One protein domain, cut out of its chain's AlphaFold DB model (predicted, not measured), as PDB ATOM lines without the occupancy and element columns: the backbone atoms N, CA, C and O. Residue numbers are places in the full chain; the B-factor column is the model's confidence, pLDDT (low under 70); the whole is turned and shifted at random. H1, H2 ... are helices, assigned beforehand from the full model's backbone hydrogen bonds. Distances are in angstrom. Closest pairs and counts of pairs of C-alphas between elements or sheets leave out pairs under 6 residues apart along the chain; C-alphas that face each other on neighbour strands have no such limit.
ATOM      1  N   TRP A   2     114.750 157.864 262.713       89.62
ATOM      2  CA  TRP A   2     114.849 158.354 261.317       89.62
ATOM      3  C   TRP A   2     115.998 157.776 260.469       89.62
ATOM      4  O   TRP A   2     115.848 157.666 259.251       89.62
ATOM      5  N   ALA A   3     117.118 157.392 261.086       89.06
ATOM      6  CA  ALA A   3     118.203 156.683 260.403       89.06
ATOM      7  C   ALA A   3     117.753 155.293 259.913       89.06
ATOM      8  O   ALA A   3     117.891 155.010 258.730       89.06
ATOM      9  N   GLN A   4     117.105 154.501 260.775       89.88
ATOM     10  CA  GLN A   4     116.554 153.177 260.440       89.88
ATOM     11  C   GLN A   4     115.492 153.277 259.335       89.88
ATOM     12  O   GLN A   4     115.556 152.554 258.355       89.88
ATOM     13  N   ILE A   5     114.572 154.249 259.419       89.88
ATOM     14  CA  ILE A   5     113.586 154.492 258.345       89.88
ATOM     15  C   ILE A   5     114.291 154.787 257.010       89.88
ATOM     16  O   ILE A   5     113.824 154.373 255.956       89.88
ATOM     17  N   THR A   6     115.418 155.503 257.039       91.56
ATOM     18  CA  THR A   6     116.195 155.814 255.830       91.56
ATOM     19  C   THR A   6     116.923 154.581 255.291       91.56
ATOM     20  O   THR A   6     116.969 154.396 254.080       91.56
ATOM     21  N   GLU A   7     117.445 153.726 256.169       91.62
ATOM     22  CA  GLU A   7     118.067 152.444 255.828       91.62
ATOM     23  C   GLU A   7     117.066 151.489 255.163       91.62
ATOM     24  O   GLU A   7     117.303 151.070 254.035       91.62
ATOM     25  N   GLU A   8     115.897 151.268 255.771       90.81
ATOM     26  CA  GLU A   8     114.788 150.485 255.198       90.81
ATOM     27  C   GLU A   8     114.352 151.024 253.823       90.81
ATOM     28  O   GLU A   8     114.240 150.296 252.837       90.81
ATOM     29  N   VAL A   9     114.176 152.345 253.713       89.19
ATOM     30  CA  VAL A   9     113.801 153.021 252.459       89.19
ATOM     31  C   VAL A   9     114.873 152.890 251.366       89.19
ATOM     32  O   VAL A   9     114.536 152.942 250.176       89.19
ATOM     33  N   ASN A  10     116.140 152.715 251.747       91.19
ATOM     34  CA  ASN A  10     117.260 152.480 250.838       91.19
ATOM     35  C   ASN A  10     117.412 150.988 250.488       91.19
ATOM     36  O   ASN A  10     117.749 150.677 249.345       91.19
ATOM     37  N   ALA A  11     117.099 150.072 251.413       91.62
ATOM     38  CA  ALA A  11     117.109 148.622 251.201       91.62
ATOM     39  C   ALA A  11     116.110 148.173 250.118       91.62
ATOM     40  O   ALA A  11     116.369 147.215 249.393       91.62
ATOM     41  N   LEU A  12     115.021 148.927 249.920       87.81
ATOM     42  CA  LEU A  12     114.083 148.749 248.802       87.81
ATOM     43  C   LEU A  12     114.693 149.024 247.408       87.81
ATOM     44  O   LEU A  12     114.002 148.874 246.403       87.81
ATOM     45  N   GLY A  13     115.947 149.481 247.310       77.38
ATOM     46  CA  GLY A  13     116.705 149.597 246.055       77.38
ATOM     47  C   GLY A  13     116.271 150.712 245.092       77.38
ATOM     48  O   GLY A  13     116.950 150.960 244.101       77.38
ATOM     49  N   VAL A  14     115.170 151.420 245.373       77.00
ATOM     50  CA  VAL A  14     114.588 152.427 244.462       77.00
ATOM     51  C   VAL A  14     115.454 153.687 244.331       77.00
ATOM     52  O   VAL A  14     115.540 154.271 243.254       77.00
ATOM     53  N   SER A  15     116.049 154.165 245.429       78.25
ATOM     54  CA  SER A  15     116.884 155.376 245.443       78.25
ATOM     55  C   SER A  15     117.597 155.530 246.786       78.25
ATOM     56  O   SER A  15     116.928 155.532 247.824       78.25
ATOM     57  N   LEU A  16     118.921 155.727 246.756       87.25
ATOM     58  CA  LEU A  16     119.724 156.076 247.930       87.25
ATOM     59  C   LEU A  16     119.394 157.501 248.390       87.25
ATOM     60  O   LEU A  16     119.775 158.487 247.759       87.25
ATOM     61  N   ARG A  17     118.681 157.608 249.510       90.25
ATOM     62  CA  ARG A  17     118.267 158.869 250.130       90.25
ATOM     63  C   ARG A  17     118.985 159.084 251.456       90.25
ATOM     64  O   ARG A  17     119.331 158.140 252.161       90.25
ATOM     65  N   ASN A  18     119.178 160.354 251.802       91.94
ATOM     66  CA  ASN A  18     119.644 160.769 253.123       91.94
ATOM     67  C   ASN A  18     118.456 161.104 254.044       91.94
ATOM     68  O   ASN A  18     117.328 161.333 253.593       91.94
ATOM     69  N   VAL A  19     118.726 161.171 255.350       90.50
ATOM     70  CA  VAL A  19     117.706 161.389 256.391       90.50
ATOM     71  C   VAL A  19     116.910 162.684 256.175       90.50
ATOM     72  O   VAL A  19     115.698 162.709 256.388       90.50
ATOM     73  N   SER A  20     117.556 163.763 255.719       89.62
ATOM     74  CA  SER A  20     116.894 165.043 255.432       89.62
ATOM     75  C   SER A  20     115.913 164.943 254.258       89.62
ATOM     76  O   SER A  20     114.800 165.466 254.348       89.62
ATOM     77  N   THR A  21     116.266 164.214 253.194       89.62
ATOM     78  CA  THR A  21     115.384 163.970 252.040       89.62
ATOM     79  C   THR A  21     114.187 163.108 252.430       89.62
ATOM     80  O   THR A  21     113.063 163.414 252.031       89.62
ATOM     81  N   VAL A  22     114.392 162.073 253.253       90.62
ATOM     82  CA  VAL A  22     113.302 161.226 253.768       90.62
ATOM     83  C   VAL A  22     112.332 162.045 254.627       90.62
ATOM     84  O   VAL A  22     111.134 162.045 254.344       90.62
ATOM     85  N   LYS A  23     112.835 162.829 255.594       90.88
ATOM     86  CA  LYS A  23     112.014 163.749 256.409       90.88
ATOM     87  C   LYS A  23     111.236 164.750 255.551       90.88
ATOM     88  O   LYS A  23     110.033 164.921 255.737       90.88
ATOM     89  N   THR A  24     111.900 165.375 254.578       89.75
ATOM     90  CA  THR A  24     111.280 166.341 253.656       89.75
ATOM     91  C   THR A  24     110.181 165.693 252.816       89.75
ATOM     92  O   THR A  24     109.090 166.250 252.697       89.75
ATOM     93  N   LYS A  25     110.423 164.496 252.266       91.25
ATOM     94  CA  LYS A  25     109.424 163.792 251.456       91.25
ATOM     95  C   LYS A  25     108.231 163.346 252.301       91.25
ATOM     96  O   LYS A  25     107.106 163.516 251.844       91.25
ATOM     97  N   PHE A  26     108.460 162.860 253.523       90.81
ATOM     98  CA  PHE A  26     107.393 162.528 254.470       90.81
ATOM     99  C   PHE A  26     106.538 163.754 254.817       90.81
ATOM    100  O   PHE A  26     105.320 163.699 254.691       90.81
ATOM    101  N   ARG A  27     107.160 164.892 255.163       88.44
ATOM    102  CA  ARG A  27     106.456 166.161 255.423       88.44
ATOM    103  C   ARG A  27     105.578 166.584 254.242       88.44
ATOM    104  O   ARG A  27     104.431 166.968 254.447       88.44
ATOM    105  N   ASN A  28     106.109 166.507 253.023       89.44
ATOM    106  CA  ASN A  28     105.367 166.901 251.828       89.44
ATOM    107  C   ASN A  28     104.179 165.951 251.575       89.44
ATOM    108  O   ASN A  28     103.064 166.429 251.433       89.44
ATOM    109  N   LEU A  29     104.375 164.627 251.648       90.50
ATOM    110  CA  LEU A  29     103.282 163.645 251.523       90.50
ATOM    111  C   LEU A  29     102.188 163.841 252.591       90.50
ATOM    112  O   LEU A  29     101.000 163.781 252.280       90.50
ATOM    113  N   THR A  30     102.583 164.123 253.834       88.19
ATOM    114  CA  THR A  30     101.680 164.459 254.947       88.19
ATOM    115  C   THR A  30     100.842 165.703 254.656       88.19
ATOM    116  O   THR A  30      99.633 165.702 254.896       88.19
ATOM    117  N   ARG A  31     101.464 166.758 254.116       88.00
ATOM    118  CA  ARG A  31     100.772 167.980 253.699       88.00
ATOM    119  C   ARG A  31      99.804 167.706 252.548       88.00
ATOM    120  O   ARG A  31      98.636 168.054 252.665       88.00
ATOM    121  N   ASP A  32     100.268 167.063 251.480       87.50
ATOM    122  CA  ASP A  32      99.472 166.808 250.275       87.50
ATOM    123  C   ASP A  32      98.220 165.970 250.608       87.50
ATOM    124  O   ASP A  32      97.114 166.274 250.153       87.50
ATOM    125  N   ALA A  33      98.370 164.962 251.475       88.50
ATOM    126  CA  ALA A  33      97.264 164.154 251.982       88.50
ATOM    127  C   ALA A  33      96.287 164.968 252.856       88.50
ATOM    128  O   ALA A  33      95.072 164.805 252.733       88.50
ATOM    129  N   LYS A  34      96.788 165.882 253.703       87.25
ATOM    130  CA  LYS A  34      95.956 166.784 254.520       87.25
ATOM    131  C   LYS A  34      95.159 167.765 253.663       87.25
ATOM    132  O   LYS A  34      93.957 167.917 253.877       87.25
ATOM    133  N   ASP A  35      95.805 168.397 252.686       86.62
ATOM    134  CA  ASP A  35      95.174 169.367 251.786       86.62
ATOM    135  C   ASP A  35      94.054 168.690 250.966       86.62
ATOM    136  O   ASP A  35      92.949 169.231 250.852       86.62
ATOM    137  N   LYS A  36      94.280 167.453 250.495       88.00
ATOM    138  CA  LYS A  36      93.259 166.623 249.830       88.00
ATOM    139  C   LYS A  36      92.124 166.184 250.754       88.00
ATOM    140  O   LYS A  36      90.968 166.284 250.355       88.00
ATOM    141  N   PHE A  37      92.425 165.750 251.977       85.50
ATOM    142  CA  PHE A  37      91.412 165.373 252.967       85.50
ATOM    143  C   PHE A  37      90.477 166.540 253.310       85.50
ATOM    144  O   PHE A  37      89.258 166.383 253.321       85.50
ATOM    145  N   VAL A  38      91.034 167.735 253.540       85.19
ATOM    146  CA  VAL A  38      90.248 168.954 253.799       85.19
ATOM    147  C   VAL A  38      89.409 169.338 252.577       85.19
ATOM    148  O   VAL A  38      88.244 169.713 252.732       85.19
ATOM    149  N   TYR A  39      89.965 169.215 251.368       85.56
ATOM    150  CA  TYR A  39      89.228 169.440 250.126       85.56
ATOM    151  C   TYR A  39      88.045 168.472 249.985       85.56
ATOM    152  O   TYR A  39      86.909 168.925 249.877       85.56
ATOM    153  N   GLU A  40      88.270 167.158 250.068       84.56
ATOM    154  CA  GLU A  40      87.210 166.148 249.943       84.56
ATOM    155  C   GLU A  40      86.137 166.314 251.030       84.56
ATOM    156  O   GLU A  40      84.948 166.349 250.715       84.56
ATOM    157  N   LYS A  41      86.537 166.523 252.294       83.62
ATOM    158  CA  LYS A  41      85.623 166.823 253.410       83.62
ATOM    159  C   LYS A  41      84.731 168.030 253.102       83.62
ATOM    160  O   LYS A  41      83.536 167.990 253.399       83.62
ATOM    161  N   ARG A  42      85.280 169.094 252.501       81.75
ATOM    162  CA  ARG A  42      84.506 170.275 252.090       81.75
ATOM    163  C   ARG A  42      83.571 169.961 250.926       81.75
ATOM    164  O   ARG A  42      82.401 170.331 250.997       81.75
ATOM    165  N   GLU A  43      84.056 169.323 249.864       81.75
ATOM    166  CA  GLU A  43      83.234 169.042 248.683       81.75
ATOM    167  C   GLU A  43      82.099 168.057 249.002       81.75
ATOM    168  O   GLU A  43      80.972 168.283 248.573       81.75
ATOM    169  N   ARG A  44      82.340 167.043 249.846       76.62
ATOM    170  CA  ARG A  44      81.314 166.095 250.322       76.62
ATOM    171  C   ARG A  44      80.179 166.775 251.097       76.62
ATOM    172  O   ARG A  44      79.062 166.267 251.123       76.62
ATOM    173  N   ASN A  45      80.449 167.926 251.715       75.62
ATOM    174  CA  ASN A  45      79.449 168.722 252.426       75.62
ATOM    175  C   ASN A  45      78.660 169.674 251.499       75.62
ATOM    176  O   ASN A  45      77.759 170.368 251.972       75.62
ATOM    177  N   LYS A  46      78.968 169.739 250.193       80.56
ATOM    178  CA  LYS A  46      78.195 170.519 249.215       80.56
ATOM    179  C   LYS A  46      77.081 169.668 248.611       80.56
ATOM    180  O   LYS A  46      77.340 168.692 247.919       80.56
ATOM    181  N   THR A  47      75.836 170.102 248.781       75.12
ATOM    182  CA  THR A  47      74.646 169.411 248.240       75.12
ATOM    183  C   THR A  47      74.224 169.893 246.843       75.12
ATOM    184  O   THR A  47      73.193 169.473 246.325       75.12
ATOM    185  N   PRO A  55      88.446 160.791 243.920       78.56
ATOM    186  CA  PRO A  55      88.779 159.963 245.070       78.56
ATOM    187  C   PRO A  55      90.239 160.176 245.484       78.56
ATOM    188  O   PRO A  55      91.118 160.394 244.641       78.56
ATOM    189  N   ILE A  56      90.487 160.103 246.788       85.00
ATOM    190  CA  ILE A  56      91.832 160.141 247.368       85.00
ATOM    191  C   ILE A  56      92.606 158.864 246.984       85.00
ATOM    192  O   ILE A  56      92.026 157.792 246.823       85.00
ATOM    193  N   SER A  57      93.927 158.968 246.792       87.94
ATOM    194  CA  SER A  57      94.769 157.805 246.473       87.94
ATOM    195  C   SER A  57      94.943 156.891 247.691       87.94
ATOM    196  O   SER A  57      95.094 157.387 248.801       87.94
ATOM    197  N   MET A  58      95.054 155.573 247.499       84.69
ATOM    198  CA  MET A  58      95.279 154.599 248.586       84.69
ATOM    199  C   MET A  58      96.478 154.962 249.490       84.69
ATOM    200  O   MET A  58      96.425 154.806 250.708       84.69
ATOM    201  N   ALA A  59      97.562 155.493 248.914       82.81
ATOM    202  CA  ALA A  59      98.721 155.942 249.692       82.81
ATOM    203  C   ALA A  59      98.406 157.167 250.571       82.81
ATOM    204  O   ALA A  59      98.925 157.288 251.677       82.81
ATOM    205  N   GLU A  60      97.541 158.059 250.093       86.75
ATOM    206  CA  GLU A  60      97.084 159.247 250.818       86.75
ATOM    207  C   GLU A  60      96.052 158.860 251.882       86.75
ATOM    208  O   GLU A  60      96.141 159.337 253.007       86.75
ATOM    209  N   GLU A  61      95.146 157.927 251.580       87.62
ATOM    210  CA  GLU A  61      94.196 157.349 252.533       87.62
ATOM    211  C   GLU A  61      94.909 156.662 253.707       87.62
ATOM    212  O   GLU A  61      94.519 156.861 254.856       87.62
ATOM    213  N   ASN A  62      95.999 155.928 253.462       86.31
ATOM    214  CA  ASN A  62      96.821 155.344 254.527       86.31
ATOM    215  C   ASN A  62      97.448 156.421 255.433       86.31
ATOM    216  O   ASN A  62      97.420 156.296 256.656       86.31
ATOM    217  N   ILE A  63      97.965 157.506 254.844       87.50
ATOM    218  CA  ILE A  63      98.531 158.654 255.576       87.50
ATOM    219  C   ILE A  63      97.443 159.370 256.395       87.50
ATOM    220  O   ILE A  63      97.664 159.702 257.559       87.50
ATOM    221  N   ILE A  64      96.252 159.565 255.821       86.69
ATOM    222  CA  ILE A  64      95.092 160.158 256.499       86.69
ATOM    223  C   ILE A  64      94.635 159.255 257.644       86.69
ATOM    224  O   ILE A  64      94.467 159.737 258.756       86.69
ATOM    225  N   ASN A  65      94.474 157.950 257.427       86.25
ATOM    226  CA  ASN A  65      94.044 157.023 258.472       86.25
ATOM    227  C   ASN A  65      95.037 156.947 259.637       86.25
ATOM    228  O   ASN A  65      94.596 156.884 260.782       86.25
ATOM    229  N   ALA A  66      96.341 157.032 259.364       84.06
ATOM    230  CA  ALA A  66      97.375 157.084 260.393       84.06
ATOM    231  C   ALA A  66      97.409 158.408 261.183       84.06
ATOM    232  O   ALA A  66      97.980 158.439 262.272       84.06
ATOM    233  N   MET A  67      96.846 159.506 260.654       81.31
ATOM    234  CA  MET A  67      97.009 160.843 261.248       81.31
ATOM    235  C   MET A  67      95.726 161.639 261.505       81.31
ATOM    236  O   MET A  67      95.816 162.659 262.187       81.31
ATOM    237  N   LYS A  68      94.546 161.202 261.055       79.44
ATOM    238  CA  LYS A  68      93.257 161.915 261.191       79.44
ATOM    239  C   LYS A  68      92.905 162.305 262.630       79.44
ATOM    240  O   LYS A  68      92.370 163.388 262.851       79.44
ATOM    241  N   ASP A  69      93.269 161.460 263.593       78.44
ATOM    242  CA  ASP A  69      92.998 161.659 265.023       78.44
ATOM    243  C   ASP A  69      94.060 162.541 265.715       78.44
ATOM    244  O   ASP A  69      93.926 162.920 266.879       78.44
ATOM    245  N   THR A  70      95.116 162.926 264.991       78.12
ATOM    246  CA  THR A  70      96.149 163.849 265.474       78.12
ATOM    247  C   THR A  70      95.637 165.286 265.429       78.12
ATOM    248  O   THR A  70      95.048 165.713 264.437       78.12
ATOM    249  N   SER A  71      95.975 166.103 266.428       69.50
ATOM    250  CA  SER A  71      95.595 167.526 266.487       69.50
ATOM    251  C   SER A  71      96.218 168.427 265.403       69.50
ATOM    252  O   SER A  71      95.919 169.614 265.361       69.50
ATOM    253  N   SER A  72      97.045 167.888 264.495       68.62
ATOM    254  CA  SER A  72      97.428 168.573 263.248       68.62
ATOM    255  C   SER A  72      96.394 168.379 262.128       68.62
ATOM    256  O   SER A  72      96.217 169.266 261.295       68.62
ATOM    257  N   PHE A  73      95.693 167.242 262.093       73.50
ATOM    258  CA  PHE A  73      94.614 166.955 261.137       73.50
ATOM    259  C   PHE A  73      93.247 167.392 261.664       73.50
ATOM    260  O   PHE A  73      92.438 167.927 260.903       73.50
ATOM    261  N   LYS A  74      92.992 167.198 262.964       73.75
ATOM    262  CA  LYS A  74      91.774 167.685 263.607       73.75
ATOM    263  C   LYS A  74      91.838 169.211 263.740       73.75
ATOM    264  O   LYS A  74      92.603 169.738 264.544       73.75
ATOM    265  N   GLY A  75      91.032 169.912 262.942       71.25
ATOM    266  CA  GLY A  75      90.823 171.354 263.081       71.25
ATOM    267  C   GLY A  75      90.145 171.725 264.406       71.25
ATOM    268  O   GLY A  75      89.655 170.863 265.134       71.25
TER     269      GLY A  75
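Overview. This is residues 2 to 47 and 55 to 75 of the 218 residues of the protein "Nuclear apoptosis-inducing factor 1" of Mytilus coruscus (UniProt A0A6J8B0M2). One long, straight helix, H2, makes a beam, and two short helices cross it on the same side: H1 at the end where H2 begins, and H3 about halfway along. H1 and H3 are separate crossbars with no contact between them, and at the far end of the beam residues 41 to 47, of which 41 to 44 belong to H2, stick out freely. The printed part has 67 residues with three named helices, in the order H1, H2, H3, and no named strand; the class is all helix. The whole is loose, with a radius of gyration of the C-alphas of 14.6 A, and its C-alphas span 47 by 23 by 15 A.

Along the chain. The printed part begins with H1, residues 2 to 11, whose first C-alpha, that of Trp 2, stands at (114.849, 158.354, 261.317); it measures 14.2 A from first to last C-alpha. Residues 12 to 18 lead on to H2, residues 19 to 44, the longest helix with 26 residues. H2 runs 37.2 A, from C-alpha 19 at (117.706, 161.389, 256.391) to C-alpha 44 at (81.314, 166.095, 250.322). After the cut comes H3, residues 58 to 67, which measures 14.2 A from first to last C-alpha and ends with C-alpha 67 at (97.009, 160.843, 261.248). Residues 68 to 75 follow it.

Arrangement. H1 touches H2, and H2 does so with residues 19 to 23 alone. The closest C-alphas of the two are those of Thr 6 and Val 19, 5.8 A apart, and their lines are about perpendicular, at 89 degrees. H3 touches H2, and H2 does so with residues 29 to 37 alone. Here the closest C-alphas are those of Ala 33 and Glu 60, 5.0 A apart, and the lines are again about perpendicular, at 87 degrees. The centres of H2 and H3 are 9.2 A apart, while those of H1 and H2 are 20.7 A apart. H1 and H3 are apart. In H1, H2 and H3 every backbone O i to N i+4 pair is within hydrogen-bond range.

Size, cuts and confidence. The two C-alphas farthest apart are those of Ala 11 and Thr 47, at 47.4 A, and the outline is only just a rod. Residues 48 to 54 are cut out and not printed; C-alphas 47 and 55 are 17.3 A apart across this gap. The link from H1 to H2 is short, and the link from H2 to H3 runs across the cut. The mean pLDDT of the printed part is 85.0, and residues 71 to 72 are under 70.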